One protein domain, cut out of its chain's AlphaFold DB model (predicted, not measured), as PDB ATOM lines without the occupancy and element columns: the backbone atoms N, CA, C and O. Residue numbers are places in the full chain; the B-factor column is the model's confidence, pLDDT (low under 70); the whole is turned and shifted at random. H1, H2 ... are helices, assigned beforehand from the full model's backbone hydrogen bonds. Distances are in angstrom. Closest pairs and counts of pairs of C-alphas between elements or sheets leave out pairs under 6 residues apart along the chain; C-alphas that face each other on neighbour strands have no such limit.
ATOM      1  N   GLU A 123      13.133  13.566 -21.715       62.50
ATOM      2  CA  GLU A 123      13.849  13.919 -20.468       62.50
ATOM      3  C   GLU A 123      13.672  15.396 -20.077       62.50
ATOM      4  O   GLU A 123      13.417  15.718 -18.921       62.50
ATOM      5  N   THR A 124      13.641  16.299 -21.061       59.47
ATOM      6  CA  THR A 124      13.450  17.743 -20.844       59.47
ATOM      7  C   THR A 124      12.130  18.111 -20.157       59.47
ATOM      8  O   THR A 124      12.030  19.168 -19.539       59.47
ATOM      9  N   PHE A 125      11.086  17.284 -20.289       60.16
ATOM     10  CA  PHE A 125       9.794  17.537 -19.647       60.16
ATOM     11  C   PHE A 125       9.787  17.063 -18.190       60.16
ATOM     12  O   PHE A 125       9.172  17.710 -17.343       60.16
ATOM     13  N   VAL A 126      10.509  15.979 -17.897       65.44
ATOM     14  CA  VAL A 126      10.638  15.407 -16.552       65.44
ATOM     15  C   VAL A 126      11.377  16.378 -15.640       65.44
ATOM     16  O   VAL A 126      10.826  16.774 -14.615       65.44
ATOM     17  N   ASP A 127      12.547  16.858 -16.061       64.81
ATOM     18  CA  ASP A 127      13.386  17.749 -15.249       64.81
ATOM     19  C   ASP A 127      12.643  19.030 -14.849       64.81
ATOM     20  O   ASP A 127      12.605  19.407 -13.678       64.81
ATOM     21  N   SER A 128      11.939  19.646 -15.804       61.28
ATOM     22  CA  SER A 128      11.170  20.874 -15.563       61.28
ATOM     23  C   SER A 128       9.975  20.688 -14.617       61.28
ATOM     24  O   SER A 128       9.534  21.642 -13.971       61.28
ATOM     25  N   HIS A 129       9.413  19.476 -14.543       64.69
ATOM     26  CA  HIS A 129       8.289  19.170 -13.661       64.69
ATOM     27  C   HIS A 129       8.777  18.768 -12.269       64.69
ATOM     28  O   HIS A 129       8.193  19.195 -11.279       64.69
ATOM     29  N   VAL A 130       9.886  18.028 -12.184       65.38
ATOM     30  CA  VAL A 130      10.555  17.707 -10.918       65.38
ATOM     31  C   VAL A 130      11.057  18.978 -10.231       65.38
ATOM     32  O   VAL A 130      10.861  19.132  -9.027       65.38
ATOM     33  N   GLU A 131      11.625  19.929 -10.975       64.19
ATOM     34  CA  GLU A 131      12.067  21.220 -10.433       64.19
ATOM     35  C   GLU A 131      10.896  22.024  -9.839       64.19
ATOM     36  O   GLU A 131      10.955  22.447  -8.685       64.19
ATOM     37  N   LYS A 132       9.770  22.125 -10.557       62.62
ATOM     38  CA  LYS A 132       8.557  22.810 -10.068       62.62
ATOM     39  C   LYS A 132       7.882  22.108  -8.889       62.62
ATOM     40  O   LYS A 132       7.363  22.773  -7.994       62.62
ATOM     41  N   LEU A 133       7.876  20.774  -8.869       60.34
ATOM     42  CA  LEU A 133       7.367  19.997  -7.734       60.34
ATOM     43  C   LEU A 133       8.249  20.190  -6.495       60.34
ATOM     44  O   LEU A 133       7.732  20.303  -5.384       60.34
ATOM     45  N   ASN A 134       9.567  20.285  -6.675       62.66
ATOM     46  CA  ASN A 134      10.492  20.606  -5.592       62.66
ATOM     47  C   ASN A 134      10.309  22.043  -5.088       62.66
ATOM     48  O   ASN A 134      10.382  22.266  -3.884       62.66
ATOM     49  N   GLU A 135      10.025  23.018  -5.951       60.44
ATOM     50  CA  GLU A 135       9.698  24.384  -5.514       60.44
ATOM     51  C   GLU A 135       8.393  24.447  -4.703       60.44
ATOM     52  O   GLU A 135       8.363  25.094  -3.657       60.44
ATOM     53  N   MET A 136       7.339  23.728  -5.113       55.47
ATOM     54  CA  MET A 136       6.093  23.644  -4.332       55.47
ATOM     55  C   MET A 136       6.286  22.925  -2.989       55.47
ATOM     56  O   MET A 136       5.803  23.416  -1.969       55.47
ATOM     57  N   ASN A 137       7.052  21.829  -2.946       55.66
ATOM     58  CA  ASN A 137       7.382  21.130  -1.695       55.66
ATOM     59  C   ASN A 137       8.329  21.920  -0.777       55.66
ATOM     60  O   ASN A 137       8.330  21.700   0.432       55.66
ATOM     61  N   ASN A 138       9.115  22.855  -1.318       55.62
ATOM     62  CA  ASN A 138       9.945  23.768  -0.524       55.62
ATOM     63  C   ASN A 138       9.143  24.908   0.127       55.62
ATOM     64  O   ASN A 138       9.696  25.655   0.941       55.62
ATOM     65  N   SER A 139       7.845  25.046  -0.169       53.88
ATOM     66  CA  SER A 139       6.976  25.889   0.649       53.88
ATOM     67  C   SER A 139       6.726  25.186   1.988       53.88
ATOM     68  O   SER A 139       5.983  24.211   2.085       53.88
ATOM     69  N   ILE A 140       7.424  25.653   3.032       58.31
ATOM     70  CA  ILE A 140       7.334  25.119   4.398       58.31
ATOM     71  C   ILE A 140       5.857  25.049   4.789       58.31
ATOM     72  O   ILE A 140       5.215  26.075   5.021       58.31
ATOM     73  N   THR A 141       5.305  23.838   4.865       67.00
ATOM     74  CA  THR A 141       3.914  23.674   5.273       67.00
ATOM     75  C   THR A 141       3.823  23.833   6.789       67.00
ATOM     76  O   THR A 141       4.761  23.509   7.518       67.00
ATOM     77  N   GLU A 142       2.665  24.239   7.317       65.25
ATOM     78  CA  GLU A 142       2.440  24.321   8.771       65.25
ATOM     79  C   GLU A 142       2.787  23.020   9.521       65.25
ATOM     80  O   GLU A 142       3.261  23.066  10.658       65.25
ATOM     81  N   GLN A 143       2.613  21.863   8.875       68.62
ATOM     82  CA  GLN A 143       3.006  20.566   9.432       68.62
ATOM     83  C   GLN A 143       4.524  20.423   9.607       68.62
ATOM     84  O   GLN A 143       4.973  19.913  10.633       68.62
ATOM     85  N   ASP A 144       5.320  20.923   8.661       71.94
ATOM     86  CA  ASP A 144       6.783  20.873   8.740       71.94
ATOM     87  C   ASP A 144       7.272  21.782   9.872       71.94
ATOM     88  O   ASP A 144       8.139  21.409  10.661       71.94
ATOM     89  N   LEU A 145       6.613  22.932  10.044       76.62
ATOM     90  CA  LEU A 145       6.886  23.871  11.127       76.62
ATOM     91  C   LEU A 145       6.567  23.279  12.513       76.62
ATOM     92  O   LEU A 145       7.304  23.511  13.476       76.62
ATOM     93  N   GLN A 146       5.488  22.499  12.636       75.06
ATOM     94  CA  GLN A 146       5.161  21.770  13.867       75.06
ATOM     95  C   GLN A 146       6.156  20.637  14.146       75.06
ATOM     96  O   GLN A 146       6.596  20.486  15.287       75.06
ATOM     97  N   ASN A 147       6.562  19.886  13.121       80.25
ATOM     98  CA  ASN A 147       7.537  18.804  13.253       80.25
ATOM     99  C   ASN A 147       8.910  19.321  13.698       80.25
ATOM    100  O   ASN A 147       9.489  18.774  14.636       80.25
ATOM    101  N   ILE A 148       9.390  20.421  13.108       86.31
ATOM    102  CA  ILE A 148      10.642  21.082  13.509       86.31
ATOM    103  C   ILE A 148      10.556  21.573  14.960       86.31
ATOM    104  O   ILE A 148      11.475  21.339  15.741       86.31
ATOM    105  N   LYS A 149       9.438  22.195  15.364       87.56
ATOM    106  CA  LYS A 149       9.228  22.633  16.759       87.56
ATOM    107  C   LYS A 149       9.227  21.462  17.742       87.56
ATOM    108  O   LYS A 149       9.791  21.574  18.827       87.56
ATOM    109  N   ASN A 150       8.604  20.345  17.378       86.25
ATOM    110  CA  ASN A 150       8.566  19.150  18.218       86.25
ATOM    111  C   ASN A 150       9.944  18.485  18.319       86.25
ATOM    112  O   ASN A 150      10.331  18.047  19.400       86.25
ATOM    113  N   LEU A 151      10.703  18.461  17.221       88.19
ATOM    114  CA  LEU A 151      12.082  17.980  17.190       88.19
ATOM    115  C   LEU A 151      12.995  18.859  18.054       88.19
ATOM    116  O   LEU A 151      13.728  18.324  18.875       88.19
ATOM    117  N   ALA A 152      12.881  20.186  17.956       87.62
ATOM    118  CA  ALA A 152      13.624  21.125  18.796       87.62
ATOM    119  C   ALA A 152      13.332  20.921  20.292       87.62
ATOM    120  O   ALA A 152      14.260  20.824  21.087       87.62
ATOM    121  N   LYS A 153      12.057  20.753  20.671       88.12
ATOM    122  CA  LYS A 153      11.666  20.453  22.062       88.12
ATOM    123  C   LYS A 153      12.187  19.107  22.551       88.12
ATOM    124  O   LYS A 153      12.531  18.968  23.721       88.12
ATOM    125  N   LYS A 154      12.205  18.096  21.679       89.94
ATOM    126  CA  LYS A 154      12.742  16.775  22.016       89.94
ATOM    127  C   LYS A 154      14.247  16.853  22.247       89.94
ATOM    128  O   LYS A 154      14.717  16.360  23.257       89.94
ATOM    129  N   ILE A 155      14.955  17.542  21.357       87.62
ATOM    130  CA  ILE A 155      16.387  17.810  21.465       87.62
ATOM    131  C   ILE A 155      16.701  18.575  22.758       87.62
ATOM    132  O   ILE A 155      17.579  18.162  23.499       87.62
ATOM    133  N   GLU A 156      15.956  19.636  23.077       86.25
ATOM    134  CA  GLU A 156      16.110  20.399  24.325       86.25
ATOM    135  C   GLU A 156      15.893  19.519  25.562       86.25
ATOM    136  O   GLU A 156      16.688  19.543  26.498       86.25
ATOM    137  N   LYS A 157      14.858  18.676  25.540       84.00
ATOM    138  CA  LYS A 157      14.588  17.718  26.612       84.00
ATOM    139  C   LYS A 157      15.706  16.678  26.745       84.00
ATOM    140  O   LYS A 157      16.110  16.375  27.863       84.00
ATOM    141  N   ASP A 158      16.212  16.151  25.634       84.75
ATOM    142  CA  ASP A 158      17.306  15.179  25.612       84.75
ATOM    143  C   ASP A 158      18.622  15.821  26.098       84.75
ATOM    144  O   ASP A 158      19.349  15.196  26.864       84.75
ATOM    145  N   TYR A 159      18.889  17.091  25.765       77.69
ATOM    146  CA  TYR A 159      20.024  17.857  26.300       77.69
ATOM    147  C   TYR A 159      19.928  18.099  27.812       77.69
ATOM    148  O   TYR A 159      20.939  17.992  28.502       77.69
ATOM    149  N   VAL A 160      18.736  18.401  28.338       76.38
ATOM    150  CA  VAL A 160      18.516  18.564  29.787       76.38
ATOM    151  C   VAL A 160      18.688  17.230  30.518       76.38
ATOM    152  O   VAL A 160      19.400  17.175  31.514       76.38
ATOM    153  N   ASN A 161      18.138  16.134  29.984       70.69
ATOM    154  CA  ASN A 161      18.277  14.805  30.592       70.69
ATOM    155  C   ASN A 161      19.732  14.293  30.575       70.69
ATOM    156  O   ASN A 161      20.156  13.620  31.509       70.69
ATOM    157  N   LEU A 162      20.516  14.617  29.536       64.81
ATOM    158  CA  LEU A 162      21.939  14.258  29.450       64.81
ATOM    159  C   LEU A 162      22.817  15.030  30.449       64.81
ATOM    160  O   LEU A 162      23.895  14.548  30.796       64.81
ATOM    161  N   HIS A 163      22.373  16.200  30.914       57.88
ATOM    162  CA  HIS A 163      23.079  16.987  31.926       57.88
ATOM    163  C   HIS A 163      22.728  16.617  33.374       57.88
ATOM    164  O   HIS A 163      23.439  17.061  34.273       57.88
TER     165      HIS A 163
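Overview. This is residues 123 to 163 of the 191 residues of an uncharacterized protein of viral metagenome (UniProt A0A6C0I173). Two helices, H1 and then the longer H2, follow one another end to end as a shallow, wide-open V, with a four-residue link at its corner and no core between the arms. The printed part has 41 residues with two named helices and no named strand, and its class is all helix. It is extended, with a radius of gyration of the C-alphas of 17.3 A and spans of 54 by 19 by 7 A.

Along the chain. H1, residues 123 to 137, begins at C-alpha 123 (13.849, 13.919, -20.468) and is 21.1 A long from first to last C-alpha. H2, residues 142 to 163, is 31.9 A long and ends at C-alpha 163 (23.079, 16.987, 31.926).

Arrangement. H1 and H2 are apart, joined by a tight link. In H2 every O i to N i+4 pair is within hydrogen-bond range; in H1, 10 of 11 are.

Size, cuts and confidence. Residues 123 to 163 stand free. The C-alphas farthest apart, those of Thr 124 and His 163, are 53.6 A apart. The printed part has no cut. Its mean pLDDT is 70.8, with residues 123 to 143 and 162 to 163 under 70.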